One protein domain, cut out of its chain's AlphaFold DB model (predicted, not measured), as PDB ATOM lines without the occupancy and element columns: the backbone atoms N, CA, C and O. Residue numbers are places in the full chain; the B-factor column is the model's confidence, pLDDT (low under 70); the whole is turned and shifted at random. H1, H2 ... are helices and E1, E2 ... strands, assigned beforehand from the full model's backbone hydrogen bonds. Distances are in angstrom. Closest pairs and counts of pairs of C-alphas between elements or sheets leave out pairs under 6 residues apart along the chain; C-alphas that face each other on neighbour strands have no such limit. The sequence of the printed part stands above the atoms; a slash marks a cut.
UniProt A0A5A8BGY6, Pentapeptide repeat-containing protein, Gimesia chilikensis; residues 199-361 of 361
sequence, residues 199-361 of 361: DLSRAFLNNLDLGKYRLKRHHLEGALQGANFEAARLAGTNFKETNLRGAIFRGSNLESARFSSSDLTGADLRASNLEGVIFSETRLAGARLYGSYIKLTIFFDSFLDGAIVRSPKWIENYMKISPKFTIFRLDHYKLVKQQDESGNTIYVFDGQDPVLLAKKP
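AT A GLANCE: This is residues 199 to 361 of the 361 residues of the protein "Pentapeptide repeat-containing protein" of Gimesia chilikensis (UniProt A0A5A8BGY6). With little regular structure, 37 of 163 printed residues in named elements, the chain winds in stacked turns from residue 199 to 309; H2 and the hairpin E3 and E4 cover the last turn. The mixed order is H1, E1, E2, H2, E3, E4, H3, with E1 and E2 parallel, E3 and E4 antiparallel. The whole is compact, radius of gyration of the C-alphas 14.9 A, spanning 38 by 37 by 31 A.

IN THESE COORDINATES: Find C-alpha 215 at (156.312, 151.723, 150.288), beginning H1, residues 215 to 218. Next come E1, 278 to 280; E2, 298 to 300; H2, 313 to 321, 12.1 A; E3, 333 to 339, 18.7 A; E4, 345 to 351, 19.3 A; and H3, 354 to 357, ending at (174.818, 159.431, 125.514).

HOW THE PARTS SIT: Between E1 and E2, see N 279 and O 298, 2.8 A, within hydrogen-bond range; in the hairpin, N 336 and O 348, 2.8 A. Residues 308 to 309 pair antiparallel with 347 to 348 of E4. H2 has every O i to N i+4 pair within range; H1 and H3 are too short for one.

THE WHOLE: The printed part has no cut. Links from H1 through E3 are long. Residues 214 to 219, 222, 322 to 327 and 354 to 361 are under pLDDT 70.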
ATOM      1  N   ASP A 199     166.900 145.644 154.346       86.12
ATOM      2  CA  ASP A 199     167.214 144.632 153.338       86.12
ATOM      3  C   ASP A 199     166.094 143.585 153.248       86.12
ATOM      4  O   ASP A 199     165.909 142.729 154.121       86.12
ATOM      5  N   LEU A 200     165.311 143.698 152.178       87.81
ATOM      6  CA  LEU A 200     164.260 142.768 151.766       87.81
ATOM      7  C   LEU A 200     164.655 142.035 150.471       87.81
ATOM      8  O   LEU A 200     163.792 141.508 149.758       87.81
ATOM      9  N   SER A 201     165.949 142.013 150.140       84.94
ATOM     10  CA  SER A 201     166.440 141.346 148.943       84.94
ATOM     11  C   SER A 201     166.058 139.879 149.016       84.94
ATOM     12  O   SER A 201     166.301 139.234 150.024       84.94
ATOM     13  N   ARG A 202     165.464 139.323 147.958       79.62
ATOM     14  CA  ARG A 202     165.025 137.917 147.882       79.62
ATOM     15  C   ARG A 202     163.962 137.526 148.918       79.62
ATOM     16  O   ARG A 202     163.696 136.339 149.103       79.62
ATOM     17  N   ALA A 203     163.315 138.498 149.564       85.81
ATOM     18  CA  ALA A 203     162.190 138.230 150.450       85.81
ATOM     19  C   ALA A 203     161.020 137.599 149.677       85.81
ATOM     20  O   ALA A 203     160.736 137.949 148.525       85.81
ATOM     21  N   PHE A 204     160.297 136.691 150.330       85.75
ATOM     22  CA  PHE A 204     159.088 136.086 149.785       85.75
ATOM     23  C   PHE A 204     157.898 136.998 150.076       85.75
ATOM     24  O   PHE A 204     157.288 136.939 151.144       85.75
ATOM     25  N   LEU A 205     157.546 137.826 149.098       88.94
ATOM     26  CA  LEU A 205     156.455 138.806 149.135       88.94
ATOM     27  C   LEU A 205     155.276 138.399 148.226       88.94
ATOM     28  O   LEU A 205     154.396 139.202 147.916       88.94
ATOM     29  N   ASN A 206     155.253 137.134 147.801       86.69
ATOM     30  CA  ASN A 206     154.269 136.592 146.879       86.69
ATOM     31  C   ASN A 206     152.877 136.517 147.521       86.69
ATOM     32  O   ASN A 206     152.736 136.123 148.685       86.69
ATOM     33  N   ASN A 207     151.855 136.832 146.725       88.25
ATOM     34  CA  ASN A 207     150.439 136.905 147.099       88.25
ATOM     35  C   ASN A 207     150.087 137.971 148.158       88.25
ATOM     36  O   ASN A 207     148.949 137.999 148.625       88.25
ATOM     37  N   LEU A 208     151.024 138.841 148.556       90.81
ATOM     38  CA  LEU A 208     150.756 139.888 149.548       90.81
ATOM     39  C   LEU A 208     150.028 141.085 148.919       90.81
ATOM     40  O   LEU A 208     150.282 141.442 147.767       90.81
ATOM     41  N   ASP A 209     149.149 141.740 149.681       91.50
ATOM     42  CA  ASP A 209     148.577 143.040 149.309       91.50
ATOM     43  C   ASP A 209     149.475 144.140 149.874       91.50
ATOM     44  O   ASP A 209     149.343 144.514 151.031       91.50
ATOM     45  N   LEU A 210     150.424 144.647 149.081       87.88
ATOM     46  CA  LEU A 210     151.334 145.720 149.508       87.88
ATOM     47  C   LEU A 210     150.964 147.093 148.913       87.88
ATOM     48  O   LEU A 210     151.523 148.114 149.323       87.88
ATOM     49  N   GLY A 211     149.974 147.150 148.012       82.31
ATOM     50  CA  GLY A 211     149.580 148.369 147.291       82.31
ATOM     51  C   GLY A 211     149.125 149.519 148.194       82.31
ATOM     52  O   GLY A 211     149.393 150.689 147.923       82.31
ATOM     53  N   LYS A 212     148.505 149.205 149.337       74.69
ATOM     54  CA  LYS A 212     147.978 150.215 150.276       74.69
ATOM     55  C   LYS A 212     149.048 150.870 151.153       74.69
ATOM     56  O   LYS A 212     148.788 151.907 151.761       74.69
ATOM     57  N   TYR A 213     150.249 150.299 151.227       71.31
ATOM     58  CA  TYR A 213     151.211 150.622 152.287       71.31
ATOM     59  C   TYR A 213     152.202 151.734 151.937       71.31
ATOM     60  O   TYR A 213     153.041 152.084 152.760       71.31
ATOM     61  N   ARG A 214     152.083 152.352 150.752       68.19
ATOM     62  CA  ARG A 214     152.902 153.508 150.326       68.19
ATOM     63  C   ARG A 214     154.399 153.288 150.596       68.19
ATOM     64  O   ARG A 214     155.046 154.126 151.231       68.19
ATOM     65  N   LEU A 215     154.937 152.189 150.060       68.25
ATOM     66  CA  LEU A 215     156.312 151.723 150.288       68.25
ATOM     67  C   LEU A 215     157.400 152.805 150.101       68.25
ATOM     68  O   LEU A 215     158.405 152.771 150.801       68.25
ATOM     69  N   LYS A 216     157.160 153.849 149.289       64.94
ATOM     70  CA  LYS A 216     158.027 155.043 149.175       64.94
ATOM     71  C   LYS A 216     158.454 155.654 150.519       64.94
ATOM     72  O   LYS A 216     159.568 156.142 150.635       64.94
ATOM     73  N   ARG A 217     157.586 155.684 151.540       62.31
ATOM     74  CA  ARG A 217     157.906 156.321 152.841       62.31
ATOM     75  C   ARG A 217     158.970 155.572 153.648       62.31
ATOM     76  O   ARG A 217     159.346 156.021 154.736       62.31
ATOM     77  N   HIS A 218     159.391 154.417 153.152       67.12
ATOM     78  CA  HIS A 218     160.243 153.497 153.868       67.12
ATOM     79  C   HIS A 218     161.680 153.457 153.356       67.12
ATOM     80  O   HIS A 218     162.433 152.724 153.969       67.12
ATOM     81  N   HIS A 219     162.065 154.264 152.353       69.81
ATOM     82  CA  HIS A 219     163.442 154.314 151.827       69.81
ATOM     83  C   HIS A 219     163.960 152.899 151.517       69.81
ATOM     84  O   HIS A 219     164.816 152.350 152.204       69.81
ATOM     85  N   LEU A 220     163.302 152.257 150.546       72.62
ATOM     86  CA  LEU A 220     163.627 150.901 150.092       72.62
ATOM     87  C   LEU A 220     164.595 150.933 148.898       72.62
ATOM     88  O   LEU A 220     164.574 150.027 148.058       72.62
ATOM     89  N   GLU A 221     165.398 151.993 148.772       73.00
ATOM     90  CA  GLU A 221     166.475 152.054 147.788       73.00
ATOM     91  C   GLU A 221     167.406 150.856 148.033       73.00
ATOM     92  O   GLU A 221     167.712 150.525 149.172       73.00
ATOM     93  N   GLY A 222     167.786 150.112 146.992       68.69
ATOM     94  CA  GLY A 222     168.626 148.917 147.178       68.69
ATOM     95  C   GLY A 222     167.926 147.669 147.749       68.69
ATOM     96  O   GLY A 222     168.356 146.558 147.456       68.69
ATOM     97  N   ALA A 223     166.821 147.827 148.480       81.56
ATOM     98  CA  ALA A 223     166.313 146.826 149.418       81.56
ATOM     99  C   ALA A 223     165.551 145.634 148.816       81.56
ATOM    100  O   ALA A 223     165.088 144.795 149.576       81.56
ATOM    101  N   LEU A 224     165.308 145.570 147.504       88.62
ATOM    102  CA  LEU A 224     164.335 144.630 146.913       88.62
ATOM    103  C   LEU A 224     164.923 143.744 145.806       88.62
ATOM    104  O   LEU A 224     164.183 143.151 145.014       88.62
ATOM    105  N   GLN A 225     166.249 143.620 145.751       88.19
ATOM    106  CA  GLN A 225     166.920 142.820 144.734       88.19
ATOM    107  C   GLN A 225     166.479 141.353 144.820       88.19
ATOM    108  O   GLN A 225     166.567 140.730 145.874       88.19
ATOM    109  N   GLY A 226     165.989 140.781 143.720       82.62
ATOM    110  CA  GLY A 226     165.521 139.394 143.659       82.62
ATOM    111  C   GLY A 226     164.269 139.090 144.490       82.62
ATOM    112  O   GLY A 226     163.920 137.920 144.636       82.62
ATOM    113  N   ALA A 227     163.597 140.095 145.066       88.94
ATOM    114  CA  ALA A 227     162.398 139.878 145.873       88.94
ATOM    115  C   ALA A 227     161.279 139.219 145.049       88.94
ATOM    116  O   ALA A 227     161.068 139.536 143.873       88.94
ATOM    117  N   ASN A 228     160.545 138.296 145.669       88.88
ATOM    118  CA  ASN A 228     159.470 137.567 145.011       88.88
ATOM    119  C   ASN A 228     158.119 138.229 145.290       88.88
ATOM    120  O   ASN A 228     157.551 138.030 146.353       88.88
ATOM    121  N   PHE A 229     157.590 138.960 144.318       92.12
ATOM    122  CA  PHE A 229     156.269 139.590 144.295       92.12
ATOM    123  C   PHE A 229     155.245 138.822 143.443       92.12
ATOM    124  O   PHE A 229     154.260 139.403 142.980       92.12
ATOM    125  N   GLU A 230     155.452 137.528 143.198       87.75
ATOM    126  CA  GLU A 230     154.536 136.725 142.391       87.75
ATOM    127  C   GLU A 230     153.092 136.840 142.903       87.75
ATOM    128  O   GLU A 230     152.829 136.674 144.095       87.75
ATOM    129  N   ALA A 231     152.157 137.155 142.001       88.31
ATOM    130  CA  ALA A 231     150.736 137.356 142.292       88.31
ATOM    131  C   ALA A 231     150.423 138.380 143.412       88.31
ATOM    132  O   ALA A 231     149.307 138.418 143.934       88.31
ATOM    133  N   ALA A 232     151.377 139.242 143.785       92.75
ATOM    134  CA  ALA A 232     151.158 140.300 144.768       92.75
ATOM    135  C   ALA A 232     150.215 141.390 144.227       92.75
ATOM    136  O   ALA A 232     150.195 141.687 143.028       92.75
ATOM    137  N   ARG A 233     149.451 142.032 145.119       94.88
ATOM    138  CA  ARG A 233     148.643 143.216 144.792       94.88
ATOM    139  C   ARG A 233     149.459 144.462 145.120       94.88
ATOM    140  O   ARG A 233     149.681 144.788 146.283       94.88
ATOM    141  N   LEU A 234     149.920 145.137 144.077       94.19
ATOM    142  CA  LEU A 234     150.863 146.255 144.115       94.19
ATOM    143  C   LEU A 234     150.324 147.491 143.382       94.19
ATOM    144  O   LEU A 234     151.096 148.398 143.063       94.19
ATOM    145  N   ALA A 235     149.015 147.553 143.134       94.25
ATOM    146  CA  ALA A 235     148.392 148.670 142.437       94.25
ATOM    147  C   ALA A 235     148.722 150.010 143.121       94.25
ATOM    148  O   ALA A 235     148.629 150.140 144.343       94.25
ATOM    149  N   GLY A 236     149.155 150.993 142.330       91.12
ATOM    150  CA  GLY A 236     149.552 152.327 142.779       91.12
ATOM    151  C   GLY A 236     150.867 152.386 143.567       91.12
ATOM    152  O   GLY A 236     151.229 153.458 144.064       91.12
ATOM    153  N   THR A 237     151.595 151.271 143.707       90.69
ATOM    154  CA  THR A 237     152.852 151.244 144.470       90.69
ATOM    155  C   THR A 237     153.910 152.105 143.792       90.69
ATOM    156  O   THR A 237     154.061 152.117 142.572       90.69
ATOM    157  N   ASN A 238     154.671 152.842 144.597       89.31
ATOM    158  CA  ASN A 238     155.775 153.654 144.118       89.31
ATOM    159  C   ASN A 238     157.105 152.979 144.478       89.31
ATOM    160  O   ASN A 238     157.464 152.928 145.653       89.31
ATOM    161  N   PHE A 239     157.792 152.501 143.446       90.38
ATOM    162  CA  PHE A 239     159.100 151.849 143.445       90.38
ATOM    163  C   PHE A 239     160.217 152.792 142.957       90.38
ATOM    164  O   PHE A 239     161.221 152.334 142.408       90.38
ATOM    165  N   LYS A 240     160.052 154.114 143.111       87.81
ATOM    166  CA  LYS A 240     161.082 155.096 142.746       87.81
ATOM    167  C   LYS A 240     162.421 154.756 143.409       87.81
ATOM    168  O   LYS A 240     162.431 154.471 144.600       87.81
ATOM    169  N   GLU A 241     163.507 154.814 142.636       88.06
ATOM    170  CA  GLU A 241     164.896 154.632 143.098       88.06
ATOM    171  C   GLU A 241     165.175 153.267 143.766       88.06
ATOM    172  O   GLU A 241     166.152 153.091 144.487       88.06
ATOM    173  N   THR A 242     164.340 152.254 143.503       88.38
ATOM    174  CA  THR A 242     164.531 150.900 144.053       88.38
ATOM    175  C   THR A 242     165.450 150.036 143.184       88.38
ATOM    176  O   THR A 242     165.444 150.120 141.952       88.38
ATOM    177  N   ASN A 243     166.227 149.161 143.831       88.94
ATOM    178  CA  ASN A 243     166.933 148.069 143.162       88.94
ATOM    179  C   ASN A 243     166.016 146.842 143.151       88.94
ATOM    180  O   ASN A 243     165.771 146.237 144.190       88.94
ATOM    181  N   LEU A 244     165.506 146.501 141.974       92.38
ATOM    182  CA  LEU A 244     164.616 145.375 141.706       92.38
ATOM    183  C   LEU A 244     165.259 144.395 140.720       92.38
ATOM    184  O   LEU A 244     164.558 143.657 140.021       92.38
ATOM    185  N   ARG A 245     166.597 144.372 140.647       90.00
ATOM    186  CA  ARG A 245     167.316 143.448 139.770       90.00
ATOM    187  C   ARG A 245     166.904 142.019 140.084       90.00
ATOM    188  O   ARG A 245     166.974 141.593 141.234       90.00
ATOM    189  N   GLY A 246     166.432 141.302 139.075       86.44
ATOM    190  CA  GLY A 246     165.949 139.935 139.228       86.44
ATOM    191  C   GLY A 246     164.627 139.767 139.998       86.44
ATOM    192  O   GLY A 246     164.183 138.644 140.220       86.44
ATOM    193  N   ALA A 247     163.953 140.838 140.417       91.50
ATOM    194  CA  ALA A 247     162.694 140.703 141.150       91.50
ATOM    195  C   ALA A 247     161.636 139.933 140.333       91.50
ATOM    196  O   ALA A 247     161.536 140.073 139.110       91.50
ATOM    197  N   ILE A 248     160.830 139.115 141.014       91.62
ATOM    198  CA  ILE A 248     159.811 138.266 140.383       91.62
ATOM    199  C   ILE A 248     158.445 138.920 140.565       91.62
ATOM    200  O   ILE A 248     157.883 138.884 141.646       91.62
ATOM    201  N   PHE A 249     157.872 139.467 139.503       95.62
ATOM    202  CA  PHE A 249     156.546 140.095 139.472       95.62
ATOM    203  C   PHE A 249     155.505 139.255 138.716       95.62
ATOM    204  O   PHE A 249     154.454 139.775 138.324       95.62
ATOM    205  N   ARG A 250     155.772 137.963 138.486       89.81
ATOM    206  CA  ARG A 250     154.906 137.086 137.685       89.81
ATOM    207  C   ARG A 250     153.456 137.133 138.176       89.81
ATOM    208  O   ARG A 250     153.199 136.903 139.352       89.81
ATOM    209  N   GLY A 251     152.502 137.441 137.298       90.50
ATOM    210  CA  GLY A 251     151.075 137.479 137.654       90.50
ATOM    211  C   GLY A 251     150.665 138.562 138.663       90.50
ATOM    212  O   GLY A 251     149.529 138.553 139.128       90.50
ATOM    213  N   SER A 252     151.566 139.471 139.050       96.25
ATOM    214  CA  SER A 252     151.261 140.531 140.016       96.25
ATOM    215  C   SER A 252     150.333 141.595 139.424       96.25
ATOM    216  O   SER A 252     150.317 141.832 138.213       96.25
ATOM    217  N   ASN A 253     149.567 142.266 140.287       97.25
ATOM    218  CA  ASN A 253     148.818 143.455 139.898       97.25
ATOM    219  C   ASN A 253     149.645 144.713 140.185       97.25
ATOM    220  O   ASN A 253     149.708 145.135 141.336       97.25
ATOM    221  N   LEU A 254     150.235 145.315 139.153       97.06
ATOM    222  CA  LEU A 254     151.036 146.541 139.222       97.06
ATOM    223  C   LEU A 254     150.290 147.762 138.661       97.06
ATOM    224  O   LEU A 254     150.923 148.776 138.393       97.06
ATOM    225  N   GLU A 255     148.968 147.697 138.491       96.00
ATOM    226  CA  GLU A 255     148.160 148.784 137.925       96.00
ATOM    227  C   GLU A 255     148.538 150.157 138.506       96.00
ATOM    228  O   GLU A 255     148.550 150.349 139.722       96.00
ATOM    229  N   SER A 256     148.857 151.130 137.650       93.81
ATOM    230  CA  SER A 256     149.262 152.492 138.035       93.81
ATOM    231  C   SER A 256     150.503 152.596 138.948       93.81
ATOM    232  O   SER A 256     150.723 153.637 139.580       93.81
ATOM    233  N   ALA A 257     151.326 151.547 139.050       94.56
ATOM    234  CA  ALA A 257     152.594 151.599 139.776       94.56
ATOM    235  C   ALA A 257     153.614 152.526 139.086       94.56
ATOM    236  O   ALA A 257     153.531 152.816 137.890       94.56
ATOM    237  N   ARG A 258     154.599 153.011 139.852       92.81
ATOM    238  CA  ARG A 258     155.642 153.934 139.366       92.81
ATOM    239  C   ARG A 258     157.032 153.382 139.639       92.81
ATOM    240  O   ARG A 258     157.327 153.062 140.785       92.81
ATOM    241  N   PHE A 259     157.889 153.368 138.625       93.69
ATOM    242  CA  PHE A 259     159.239 152.792 138.653       93.69
ATOM    243  C   PHE A 259     160.336 153.822 138.320       93.69
ATOM    244  O   PHE A 259     161.352 153.489 137.711       93.69
ATOM    245  N   SER A 260     160.149 155.085 138.713       90.62
ATOM    246  CA  SER A 260     161.078 156.175 138.381       90.62
ATOM    247  C   SER A 260     162.511 155.910 138.866       90.62
ATOM    248  O   SER A 260     162.703 155.658 140.051       90.62
ATOM    249  N   SER A 261     163.505 155.977 137.983       90.06
ATOM    250  CA  SER A 261     164.930 155.783 138.297       90.06
ATOM    251  C   SER A 261     165.236 154.453 139.011       90.06
ATOM    252  O   SER A 261     166.159 154.375 139.818       90.06
ATOM    253  N   SER A 262     164.432 153.412 138.767       91.94
ATOM    254  CA  SER A 262     164.623 152.077 139.350       91.94
ATOM    255  C   SER A 262     165.409 151.149 138.423       91.94
ATOM    256  O   SER A 262     165.528 151.389 137.217       91.94
ATOM    257  N   ASP A 263     165.948 150.070 138.989       92.12
ATOM    258  CA  ASP A 263     166.651 149.040 138.228       92.12
ATOM    259  C   ASP A 263     165.888 147.714 138.263       92.12
ATOM    260  O   ASP A 263     165.847 147.051 139.292       92.12
ATOM    261  N   LEU A 264     165.297 147.329 137.134       95.56
ATOM    262  CA  LEU A 264     164.571 146.076 136.905       95.56
ATOM    263  C   LEU A 264     165.385 145.098 136.039       95.56
ATOM    264  O   LEU A 264     164.808 144.215 135.401       95.56
ATOM    265  N   THR A 265     166.715 145.225 135.990       92.50
ATOM    266  CA  THR A 265     167.561 144.340 135.174       92.50
ATOM    267  C   THR A 265     167.304 142.872 135.534       92.50
ATOM    268  O   THR A 265     167.403 142.478 136.696       92.50
ATOM    269  N   GLY A 266     166.936 142.052 134.551       89.31
ATOM    270  CA  GLY A 266     166.632 140.629 134.717       89.31
ATOM    271  C   GLY A 266     165.308 140.310 135.427       89.31
ATOM    272  O   GLY A 266     165.039 139.133 135.681       89.31
ATOM    273  N   ALA A 267     164.483 141.311 135.756       94.75
ATOM    274  CA  ALA A 267     163.217 141.107 136.457       94.75
ATOM    275  C   ALA A 267     162.206 140.292 135.627       94.75
ATOM    276  O   ALA A 267     162.168 140.344 134.394       94.75
ATOM    277  N   ASP A 268     161.348 139.534 136.303       93.31
ATOM    278  CA  ASP A 268     160.312 138.718 135.673       93.31
ATOM    279  C   ASP A 268     158.929 139.367 135.806       93.31
ATOM    280  O   ASP A 268     158.257 139.202 136.819       93.31
ATOM    281  N   LEU A 269     158.478 140.081 134.772       97.12
ATOM    282  CA  LEU A 269     157.182 140.773 134.725       97.12
ATOM    283  C   LEU A 269     156.108 139.963 133.974       97.12
ATOM    284  O   LEU A 269     155.059 140.501 133.608       97.12
ATOM    285  N   ARG A 270     156.330 138.666 133.721       93.25
ATOM    286  CA  ARG A 270     155.418 137.845 132.906       93.25
ATOM    287  C   ARG A 270     154.014 137.786 133.495       93.25
ATOM    288  O   ARG A 270     153.844 137.615 134.697       93.25
ATOM    289  N   ALA A 271     152.998 137.867 132.641       94.00
ATOM    290  CA  ALA A 271     151.589 137.811 133.051       94.00
ATOM    291  C   ALA A 271     151.163 138.864 134.103       94.00
ATOM    292  O   ALA A 271     150.094 138.729 134.690       94.00
ATOM    293  N   SER A 272     151.970 139.898 134.362       97.06
ATOM    294  CA  SER A 272     151.605 140.974 135.292       97.06
ATOM    295  C   SER A 272     150.619 141.963 134.661       97.06
ATOM    296  O   SER A 272     150.600 142.155 133.441       97.06
ATOM    297  N   ASN A 273     149.804 142.612 135.493       97.44
ATOM    298  CA  ASN A 273     149.009 143.762 135.071       97.44
ATOM    299  C   ASN A 273     149.862 145.033 135.153       97.44
ATOM    300  O   ASN A 273     150.107 145.516 136.255       97.44
ATOM    301  N   LEU A 274     150.290 145.571 134.009       96.06
ATOM    302  CA  LEU A 274     151.056 146.817 133.897       96.06
ATOM    303  C   LEU A 274     150.190 147.996 133.419       96.06
ATOM    304  O   LEU A 274     150.735 149.002 132.952       96.06
ATOM    305  N   GLU A 275     148.858 147.903 133.520       94.38
ATOM    306  CA  GLU A 275     147.968 148.972 133.062       94.38
ATOM    307  C   GLU A 275     148.296 150.299 133.754       94.38
ATOM    308  O   GLU A 275     148.359 150.377 134.981       94.38
ATOM    309  N   GLY A 276     148.549 151.347 132.969       92.44
ATOM    310  CA  GLY A 276     148.873 152.679 133.493       92.44
ATOM    311  C   GLY A 276     150.205 152.784 134.252       92.44
ATOM    312  O   GLY A 276     150.442 153.795 134.913       92.44
ATOM    313  N   VAL A 277     151.070 151.763 134.205       94.88
ATOM    314  CA  VAL A 277     152.388 151.810 134.858       94.88
ATOM    315  C   VAL A 277     153.278 152.866 134.213       94.88
ATOM    316  O   VAL A 277     153.327 152.993 132.990       94.88
ATOM    317  N   ILE A 278     154.028 153.588 135.046       92.88
ATOM    318  CA  ILE A 278     155.019 154.569 134.603       92.88
ATOM    319  C   ILE A 278     156.420 154.028 134.888       92.88
ATOM    320  O   ILE A 278     156.886 154.058 136.033       92.88
ATOM    321  N   PHE A 279     157.101 153.583 133.836       93.19
ATOM    322  CA  PHE A 279     158.551 153.427 133.801       93.19
ATOM    323  C   PHE A 279     159.148 154.764 133.356       93.19
ATOM    324  O   PHE A 279     158.755 155.319 132.334       93.19
ATOM    325  N   SER A 280     160.025 155.327 134.181       91.00
ATOM    326  CA  SER A 280     160.654 156.629 133.953       91.00
ATOM    327  C   SER A 280     162.119 156.488 134.306       91.00
ATOM    328  O   SER A 280     162.398 156.196 135.462       91.00
ATOM    329  N   GLU A 281     163.050 156.658 133.371       90.12
ATOM    330  CA  GLU A 281     164.485 156.434 133.641       90.12
ATOM    331  C   GLU A 281     164.768 155.032 134.229       90.12
ATOM    332  O   GLU A 281     165.659 154.848 135.060       90.12
ATOM    333  N   THR A 282     163.959 154.035 133.859       92.19
ATOM    334  CA  THR A 282     164.021 152.682 134.425       92.19
ATOM    335  C   THR A 282     164.903 151.770 133.581       92.19
ATOM    336  O   THR A 282     164.759 151.744 132.361       92.19
ATOM    337  N   ARG A 283     165.766 150.966 134.216       93.06
ATOM    338  CA  ARG A 283     166.551 149.930 133.520       93.06
ATOM    339  C   ARG A 283     165.785 148.618 133.424       93.06
ATOM    340  O   ARG A 283     165.412 148.076 134.455       93.06
ATOM    341  N   LEU A 284     165.567 148.103 132.215       94.00
ATOM    342  CA  LEU A 284     164.808 146.873 131.944       94.00
ATOM    343  C   LEU A 284     165.631 145.820 131.184       94.00
ATOM    344  O   LEU A 284     165.062 144.879 130.628       94.00
ATOM    345  N   ALA A 285     166.959 145.938 131.168       91.50
ATOM    346  CA  ALA A 285     167.815 144.983 130.474       91.50
ATOM    347  C   ALA A 285     167.593 143.552 130.978       91.50
ATOM    348  O   ALA A 285     167.577 143.296 132.178       91.50
ATOM    349  N   GLY A 286     167.344 142.597 130.083       90.69
ATOM    350  CA  GLY A 286     167.011 141.214 130.443       90.69
ATOM    351  C   GLY A 286     165.641 141.017 131.111       90.69
ATOM    352  O   GLY A 286     165.295 139.882 131.451       90.69
ATOM    353  N   ALA A 287     164.845 142.074 131.317       95.25
ATOM    354  CA  ALA A 287     163.530 141.953 131.939       95.25
ATOM    355  C   ALA A 287     162.552 141.216 131.013       95.25
ATOM    356  O   ALA A 287     162.487 141.469 129.808       95.25
ATOM    357  N   ARG A 288     161.755 140.299 131.567       94.81
ATOM    358  CA  ARG A 288     160.802 139.478 130.804       94.81
ATOM    359  C   ARG A 288     159.417 140.123 130.815       94.81
ATOM    360  O   ARG A 288     158.719 140.049 131.820       94.81
ATOM    361  N   LEU A 289     159.001 140.695 129.685       94.06
ATOM    362  CA  LEU A 289     157.753 141.466 129.525       94.06
ATOM    363  C   LEU A 289     156.645 140.705 128.775       94.06
ATOM    364  O   LEU A 289     155.626 141.269 128.383       94.06
ATOM    365  N   TYR A 290     156.830 139.420 128.483       89.81
ATOM    366  CA  TYR A 290     155.839 138.689 127.698       89.81
ATOM    367  C   TYR A 290     154.624 138.259 128.522       89.81
ATOM    368  O   TYR A 290     154.735 137.795 129.656       89.81
ATOM    369  N   GLY A 291     153.443 138.386 127.917       89.81
ATOM    370  CA  GLY A 291     152.166 138.078 128.560       89.81
ATOM    371  C   GLY A 291     151.686 139.141 129.551       89.81
ATOM    372  O   GLY A 291     150.585 138.996 130.066       89.81
ATOM    373  N   SER A 292     152.465 140.194 129.824       93.44
ATOM    374  CA  SER A 292     151.998 141.307 130.653       93.44
ATOM    375  C   SER A 292     150.939 142.138 129.928       93.44
ATOM    376  O   SER A 292     151.010 142.336 128.711       93.44
ATOM    377  N   TYR A 293     149.992 142.683 130.683       92.75
ATOM    378  CA  TYR A 293     148.991 143.608 130.165       92.75
ATOM    379  C   TYR A 293     149.531 145.043 130.192       92.75
ATOM    380  O   TYR A 293     149.652 145.626 131.260       92.75
ATOM    381  N   ILE A 294     149.888 145.599 129.030       90.38
ATOM    382  CA  ILE A 294     150.656 146.862 128.904       90.38
ATOM    383  C   ILE A 294     149.826 148.074 128.453       90.38
ATOM    384  O   ILE A 294     150.335 149.021 127.846       90.38
ATOM    385  N   LYS A 295     148.510 148.036 128.656       89.12
ATOM    386  CA  LYS A 295     147.639 149.123 128.205       89.12
ATOM    387  C   LYS A 295     147.950 150.407 128.978       89.12
ATOM    388  O   LYS A 295     148.042 150.381 130.195       89.12
ATOM    389  N   LEU A 296     148.105 151.538 128.287       88.88
ATOM    390  CA  LEU A 296     148.473 152.824 128.908       88.88
ATOM    391  C   LEU A 296     149.798 152.798 129.703       88.88
ATOM    392  O   LEU A 296     150.064 153.728 130.460       88.88
ATOM    393  N   THR A 297     150.634 151.764 129.554       91.38
ATOM    394  CA  THR A 297     151.981 151.752 130.134       91.38
ATOM    395  C   THR A 297     152.844 152.801 129.436       91.38
ATOM    396  O   THR A 297     152.772 152.954 128.217       91.38
ATOM    397  N   ILE A 298     153.672 153.509 130.201       89.38
ATOM    398  CA  ILE A 298     154.563 154.564 129.712       89.38
ATOM    399  C   ILE A 298     156.010 154.155 130.002       89.38
ATOM    400  O   ILE A 298     156.323 153.797 131.134       89.38
ATOM    401  N   PHE A 299     156.880 154.240 128.993       89.12
ATOM    402  CA  PHE A 299     158.325 153.979 129.086       89.12
ATOM    403  C   PHE A 299     159.147 155.267 128.915       89.12
ATOM    404  O   PHE A 299     159.992 155.366 128.038       89.12
ATOM    405  N   PHE A 300     158.881 156.296 129.715       86.69
ATOM    406  CA  PHE A 300     159.577 157.583 129.616       86.69
ATOM    407  C   PHE A 300     161.081 157.411 129.885       86.69
ATOM    408  O   PHE A 300     161.446 156.859 130.919       86.69
ATOM    409  N   ASP A 301     161.954 157.821 128.960       86.31
ATOM    410  CA  ASP A 301     163.422 157.731 129.089       86.31
ATOM    411  C   ASP A 301     163.939 156.396 129.662       86.31
ATOM    412  O   ASP A 301     164.925 156.343 130.393       86.31
ATOM    413  N   SER A 302     163.225 155.303 129.385       88.56
ATOM    414  CA  SER A 302     163.524 153.989 129.947       88.56
ATOM    415  C   SER A 302     164.413 153.188 129.006       88.56
ATOM    416  O   SER A 302     164.422 153.392 127.794       88.56
ATOM    417  N   PHE A 303     165.158 152.259 129.582       89.44
ATOM    418  CA  PHE A 303     166.209 151.511 128.912       89.44
ATOM    419  C   PHE A 303     165.749 150.082 128.688       89.44
ATOM    420  O   PHE A 303     165.538 149.353 129.661       89.44
ATOM    421  N   LEU A 304     165.534 149.700 127.431       90.88
ATOM    422  CA  LEU A 304     165.001 148.382 127.079       90.88
ATOM    423  C   LEU A 304     166.013 147.491 126.370       90.88
ATOM    424  O   LEU A 304     165.646 146.363 126.052       90.88
ATOM    425  N   ASP A 305     167.252 147.934 126.149       91.62
ATOM    426  CA  ASP A 305     168.268 147.064 125.556       91.62
ATOM    427  C   ASP A 305     168.416 145.763 126.361       91.62
ATOM    428  O   ASP A 305     168.539 145.770 127.583       91.62
ATOM    429  N   GLY A 306     168.302 144.619 125.693       92.88
ATOM    430  CA  GLY A 306     168.278 143.290 126.301       92.88
ATOM    431  C   GLY A 306     166.926 142.828 126.870       92.88
ATOM    432  O   GLY A 306     166.833 141.686 127.323       92.88
ATOM    433  N   ALA A 307     165.870 143.648 126.899       94.69
ATOM    434  CA  ALA A 307     164.549 143.226 127.385       94.69
ATOM    435  C   ALA A 307     163.941 142.122 126.496       94.69
ATOM    436  O   ALA A 307     164.184 142.068 125.292       94.69
ATOM    437  N   ILE A 308     163.123 141.232 127.071       94.50
ATOM    438  CA  ILE A 308     162.678 139.990 126.415       94.50
ATOM    439  C   ILE A 308     161.154 139.950 126.239       94.50
ATOM    440  O   ILE A 308     160.388 140.027 127.207       94.50
ATOM    441  N   VAL A 309     160.704 139.705 125.005       94.69
ATOM    442  CA  VAL A 309     159.297 139.499 124.614       94.69
ATOM    443  C   VAL A 309     159.114 138.206 123.800       94.69
ATOM    444  O   VAL A 309     160.074 137.567 123.379       94.69
ATOM    445  N   ARG A 310     157.863 137.764 123.591       91.00
ATOM    446  CA  ARG A 310     157.540 136.504 122.873       91.00
ATOM    447  C   ARG A 310     157.205 136.688 121.396       91.00
ATOM    448  O   ARG A 310     157.113 135.706 120.668       91.00
ATOM    449  N   SER A 311     156.986 137.919 120.950       91.62
ATOM    450  CA  SER A 311     156.592 138.197 119.572       91.62
ATOM    451  C   SER A 311     156.979 139.619 119.171       91.62
ATOM    452  O   SER A 311     156.824 140.523 119.995       91.62
ATOM    453  N   PRO A 312     157.375 139.853 117.906       89.38
ATOM    454  CA  PRO A 312     157.592 141.199 117.382       89.38
ATOM    455  C   PRO A 312     156.324 142.059 117.397       89.38
ATOM    456  O   PRO A 312     156.408 143.277 117.533       89.38
ATOM    457  N   LYS A 313     155.142 141.422 117.396       88.75
ATOM    458  CA  LYS A 313     153.845 142.097 117.547       88.75
ATOM    459  C   LYS A 313     153.718 142.876 118.856       88.75
ATOM    460  O   LYS A 313     152.803 143.678 118.985       88.75
ATOM    461  N   TRP A 314     154.601 142.653 119.833       88.94
ATOM    462  CA  TRP A 314     154.620 143.426 121.072       88.94
ATOM    463  C   TRP A 314     154.762 144.931 120.794       88.94
ATOM    464  O   TRP A 314     153.971 145.712 121.320       88.94
ATOM    465  N   ILE A 315     155.685 145.324 119.903       85.12
ATOM    466  CA  ILE A 315     155.890 146.730 119.510       85.12
ATOM    467  C   ILE A 315     154.644 147.269 118.803       85.12
ATOM    468  O   ILE A 315     154.138 148.327 119.166       85.12
ATOM    469  N   GLU A 316     154.105 146.523 117.835       83.75
ATOM    470  CA  GLU A 316     152.892 146.922 117.109       83.75
ATOM    471  C   GLU A 316     151.700 147.131 118.051       83.75
ATOM    472  O   GLU A 316     150.966 148.110 117.926       83.75
ATOM    473  N   ASN A 317     151.507 146.215 119.002       84.69
ATOM    474  CA  ASN A 317     150.424 146.281 119.973       84.69
ATOM    475  C   ASN A 317     150.588 147.488 120.895       84.69
ATOM    476  O   ASN A 317     149.619 148.206 121.125       84.69
ATOM    477  N   TYR A 318     151.805 147.751 121.373       84.75
ATOM    478  CA  TYR A 318     152.090 148.931 122.185       84.75
ATOM    479  C   TYR A 318     151.783 150.232 121.423       84.75
ATOM    480  O   TYR A 318     151.038 151.080 121.917       84.75
ATOM    481  N   MET A 319     152.266 150.355 120.180       81.06
ATOM    482  CA  MET A 319     152.058 151.544 119.342       81.06
ATOM    483  C   MET A 319     150.578 151.779 119.004       81.06
ATOM    484  O   MET A 319     150.130 152.923 118.957       81.06
ATOM    485  N   LYS A 320     149.793 150.709 118.809       83.12
ATOM    486  CA  LYS A 320     148.339 150.800 118.577       83.12
ATOM    487  C   LYS A 320     147.572 151.286 119.802       83.12
ATOM    488  O   LYS A 320     146.574 151.985 119.653       83.12
ATOM    489  N   ILE A 321     148.003 150.886 120.995       76.94
ATOM    490  CA  ILE A 321     147.288 151.174 122.243       76.94
ATOM    491  C   ILE A 321     147.608 152.585 122.766       76.94
ATOM    492  O   ILE A 321     146.731 153.218 123.355       76.94
ATOM    493  N   SER A 322     148.811 153.107 122.503       65.31
ATOM    494  CA  SER A 322     149.286 154.385 123.065       65.31
ATOM    495  C   SER A 322     149.723 155.452 122.032       65.31
ATOM    496  O   SER A 322     150.687 156.169 122.295       65.31
ATOM    497  N   PRO A 323     149.026 155.666 120.895       61.78
ATOM    498  CA  PRO A 323     149.533 156.487 119.785       61.78
ATOM    499  C   PRO A 323     149.728 157.976 120.124       61.78
ATOM    500  O   PRO A 323     150.588 158.634 119.541       61.78
ATOM    501  N   LYS A 324     148.950 158.523 121.072       57.56
ATOM    502  CA  LYS A 324     149.009 159.943 121.484       57.56
ATOM    503  C   LYS A 324     150.069 160.248 122.548       57.56
ATOM    504  O   LYS A 324     150.439 161.403 122.709       57.56
ATOM    505  N   PHE A 325     150.535 159.229 123.270       58.16
ATOM    506  CA  PHE A 325     151.480 159.354 124.386       58.16
ATOM    507  C   PHE A 325     152.777 158.596 124.103       58.16
ATOM    508  O   PHE A 325     153.440 158.132 125.029       58.16
ATOM    509  N   THR A 326     153.142 158.466 122.822       57.03
ATOM    510  CA  THR A 326     154.391 157.852 122.348       57.03
ATOM    511  C   THR A 326     155.589 158.744 122.698       57.03
ATOM    512  O   THR A 326     156.300 159.242 121.834       57.03
ATOM    513  N   ILE A 327     155.778 159.008 123.991       63.56
ATOM    514  CA  ILE A 327     156.913 159.754 124.532       63.56
ATOM    515  C   ILE A 327     158.173 158.880 124.448       63.56
ATOM    516  O   ILE A 327     159.285 159.388 124.378       63.56
ATOM    517  N   PHE A 328     157.997 157.556 124.379       72.44
ATOM    518  CA  PHE A 328     159.083 156.614 124.179       72.44
ATOM    519  C   PHE A 328     159.309 156.277 122.704       72.44
ATOM    520  O   PHE A 328     158.412 155.794 122.009       72.44
ATOM    521  N   ARG A 329     160.541 156.502 122.250       72.69
ATOM    522  CA  ARG A 329     161.012 156.285 120.882       72.69
ATOM    523  C   ARG A 329     161.485 154.837 120.705       72.69
ATOM    524  O   ARG A 329     162.639 154.505 120.953       72.69
ATOM    525  N   LEU A 330     160.562 153.956 120.302       76.81
ATOM    526  CA  LEU A 330     160.861 152.544 120.003       76.81
ATOM    527  C   LEU A 330     161.684 152.353 118.717       76.81
ATOM    528  O   LEU A 330     162.202 151.267 118.487       76.81
ATOM    529  N   ASP A 331     161.828 153.395 117.899       77.31
ATOM    530  CA  ASP A 331     162.621 153.409 116.667       77.31
ATOM    531  C   ASP A 331     164.123 153.185 116.889       77.31
ATOM    532  O   ASP A 331     164.821 152.788 115.958       77.31
ATOM    533  N   HIS A 332     164.615 153.369 118.117       79.94
ATOM    534  CA  HIS A 332     166.002 153.063 118.482       79.94
ATOM    535  C   HIS A 332     166.270 151.573 118.715       79.94
ATOM    536  O   HIS A 332     167.430 151.182 118.839       79.94
ATOM    537  N   TYR A 333     165.225 150.741 118.747       87.25
ATOM    538  CA  TYR A 333     165.354 149.322 119.042       87.25
ATOM    539  C   TYR A 333     164.915 148.446 117.876       87.25
ATOM    540  O   TYR A 333     163.949 148.720 117.162       87.25
ATOM    541  N   LYS A 334     165.605 147.322 117.735       91.06
ATOM    542  CA  LYS A 334     165.222 146.200 116.885       91.06
ATOM    543  C   LYS A 334     164.934 144.999 117.773       91.06
ATOM    544  O   LYS A 334     165.451 144.890 118.876       91.06
ATOM    545  N   LEU A 335     164.094 144.088 117.295       93.38
ATOM    546  CA  LEU A 335     163.868 142.818 117.979       93.38
ATOM    547  C   LEU A 335     164.668 141.718 117.293       93.38
ATOM    548  O   LEU A 335     164.391 141.363 116.147       93.38
ATOM    549  N   VAL A 336     165.631 141.158 118.017       95.25
ATOM    550  CA  VAL A 336     166.463 140.045 117.561       95.25
ATOM    551  C   VAL A 336     165.852 138.739 118.049       95.25
ATOM    552  O   VAL A 336     165.599 138.551 119.238       95.25
ATOM    553  N   LYS A 337     165.593 137.821 117.116       96.56
ATOM    554  CA  LYS A 337     165.090 136.481 117.429       96.56
ATOM    555  C   LYS A 337     166.208 135.651 118.068       96.56
ATOM    556  O   LYS A 337     167.271 135.508 117.477       96.56
ATOM    557  N   GLN A 338     165.940 135.067 119.231       94.19
ATOM    558  CA  GLN A 338     166.850 134.177 119.957       94.19
ATOM    559  C   GLN A 338     166.086 132.948 120.493       94.19
ATOM    560  O   GLN A 338     164.861 132.857 120.357       94.19
ATOM    561  N   GLN A 339     166.800 131.987 121.083       92.12
ATOM    562  CA  GLN A 339     166.215 130.853 121.808       92.12
ATOM    563  C   GLN A 339     166.547 130.968 123.297       92.12
ATOM    564  O   GLN A 339     167.674 131.311 123.647       92.12
ATOM    565  N   ASP A 340     165.566 130.710 124.165       84.88
ATOM    566  CA  ASP A 340     165.819 130.568 125.601       84.88
ATOM    567  C   ASP A 340     166.468 129.210 125.926       84.88
ATOM    568  O   ASP A 340     166.552 128.325 125.075       84.88
ATOM    569  N   GLU A 341     166.918 129.028 127.171       79.00
ATOM    570  CA  GLU A 341     167.550 127.784 127.655       79.00
ATOM    571  C   GLU A 341     166.670 126.536 127.475       79.00
ATOM    572  O   GLU A 341     167.162 125.413 127.465       79.00
ATOM    573  N   SER A 342     165.358 126.725 127.328       80.69
ATOM    574  CA  SER A 342     164.384 125.658 127.090       80.69
ATOM    575  C   SER A 342     164.082 125.448 125.597       80.69
ATOM    576  O   SER A 342     163.154 124.718 125.260       80.69
ATOM    577  N   GLY A 343     164.828 126.099 124.698       87.56
ATOM    578  CA  GLY A 343     164.674 126.003 123.246       87.56
ATOM    579  C   GLY A 343     163.497 126.800 122.674       87.56
ATOM    580  O   GLY A 343     163.225 126.726 121.473       87.56
ATOM    581  N   ASN A 344     162.781 127.581 123.486       89.12
ATOM    582  CA  ASN A 344     161.650 128.350 122.986       89.12
ATOM    583  C   ASN A 344     162.131 129.619 122.288       89.12
ATOM    584  O   ASN A 344     163.047 130.299 122.746       89.12
ATOM    585  N   THR A 345     161.429 130.007 121.226       93.62
ATOM    586  CA  THR A 345     161.693 131.286 120.564       93.62
ATOM    587  C   THR A 345     161.357 132.455 121.495       93.62
ATOM    588  O   THR A 345     160.259 132.533 122.063       93.62
ATOM    589  N   ILE A 346     162.303 133.379 121.606       94.25
ATOM    590  CA  ILE A 346     162.174 134.670 122.276       94.25
ATOM    591  C   ILE A 346     162.654 135.779 121.338       94.25
ATOM    592  O   ILE A 346     163.356 135.531 120.358       94.25
ATOM    593  N   TYR A 347     162.256 137.008 121.635       96.06
ATOM    594  CA  TYR A 347     162.712 138.198 120.937       96.06
ATOM    595  C   TYR A 347     163.304 139.149 121.962       96.06
ATOM    596  O   TYR A 347     162.660 139.447 122.968       96.06
ATOM    597  N   VAL A 348     164.527 139.588 121.706       95.25
ATOM    598  CA  VAL A 348     165.292 140.457 122.594       95.25
ATOM    599  C   VAL A 348     165.389 141.829 121.946       95.25
ATOM    600  O   VAL A 348     165.670 141.923 120.751       95.25
ATOM    601  N   PHE A 349     165.095 142.875 122.709       93.69
ATOM    602  CA  PHE A 349     165.356 144.250 122.300       93.69
ATOM    603  C   PHE A 349     166.866 144.438 122.152       93.69
ATOM    604  O   PHE A 349     167.615 144.119 123.064       93.69
ATOM    605  N   ASP A 350     167.289 144.913 120.993       92.19
ATOM    606  CA  ASP A 350     168.673 145.217 120.650       92.19
ATOM    607  C   ASP A 350     168.695 146.644 120.113       92.19
ATOM    608  O   ASP A 350     168.042 146.959 119.108       92.19
ATOM    609  N   GLY A 351     169.365 147.536 120.827       86.69
ATOM    610  CA  GLY A 351     169.403 148.941 120.465       86.69
ATOM    611  C   GLY A 351     170.264 149.757 121.406       86.69
ATOM    612  O   GLY A 351     170.565 149.359 122.524       86.69
ATOM    613  N   GLN A 352     170.660 150.942 120.950       77.50
ATOM    614  CA  GLN A 352     171.338 151.879 121.834       77.50
ATOM    615  C   GLN A 352     170.305 152.660 122.633       77.50
ATOM    616  O   GLN A 352     169.543 153.463 122.097       77.50
ATOM    617  N   ASP A 353     170.330 152.422 123.933       75.00
ATOM    618  CA  ASP A 353     169.623 153.172 124.953       75.00
ATOM    619  C   ASP A 353     169.931 154.688 124.839       75.00
ATOM    620  O   ASP A 353     171.061 155.115 125.107       75.00
ATOM    621  N   PRO A 354     168.955 155.538 124.464       63.22
ATOM    622  CA  PRO A 354     169.223 156.917 124.038       63.22
ATOM    623  C   PRO A 354     169.839 157.819 125.124       63.22
ATOM    624  O   PRO A 354     170.513 158.797 124.801       63.22
ATOM    625  N   VAL A 355     169.679 157.488 126.411       59.09
ATOM    626  CA  VAL A 355     170.209 158.287 127.536       59.09
ATOM    627  C   VAL A 355     171.634 157.863 127.963       59.09
ATOM    628  O   VAL A 355     172.307 158.618 128.672       59.09
ATOM    629  N   LEU A 356     172.193 156.753 127.446       51.53
ATOM    630  CA  LEU A 356     173.623 156.421 127.635       51.53
ATOM    631  C   LEU A 356     174.579 157.400 126.918       51.53
ATOM    632  O   LEU A 356     175.781 157.382 127.184       51.53
ATOM    633  N   LEU A 357     174.060 158.307 126.078       47.12
ATOM    634  CA  LEU A 357     174.818 159.431 125.514       47.12
ATOM    635  C   LEU A 357     174.933 160.650 126.455       47.12
ATOM    636  O   LEU A 357     175.766 161.512 126.195       47.12
ATOM    637  N   ALA A 358     174.167 160.730 127.554       41.50
ATOM    638  CA  ALA A 358     174.147 161.917 128.428       41.50
ATOM    639  C   ALA A 358     174.649 161.685 129.865       41.50
ATOM    640  O   ALA A 358     174.933 162.653 130.569       41.50
ATOM    641  N   LYS A 359     174.780 160.430 130.317       42.12
ATOM    642  CA  LYS A 359     175.304 160.095 131.653       42.12
ATOM    643  C   LYS A 359     176.170 158.830 131.607       42.12
ATOM    644  O   LYS A 359     175.719 157.740 131.952       42.12
ATOM    645  N   LYS A 360     177.427 158.973 131.173       28.84
ATOM    646  CA  LYS A 360     178.518 158.137 131.715       28.84
ATOM    647  C   LYS A 360     178.760 158.569 133.179       28.84
ATOM    648  O   LYS A 360     178.425 159.711 133.479       28.84
ATOM    649  N   PRO A 361     179.214 157.649 134.054       39.69
ATOM    650  CA  PRO A 361     179.016 157.691 135.508       39.69
ATOM    651  C   PRO A 361     179.386 159.005 136.190       39.69
ATOM    652  O   PRO A 361     180.396 159.620 135.776       39.69
TER     653      PRO A 361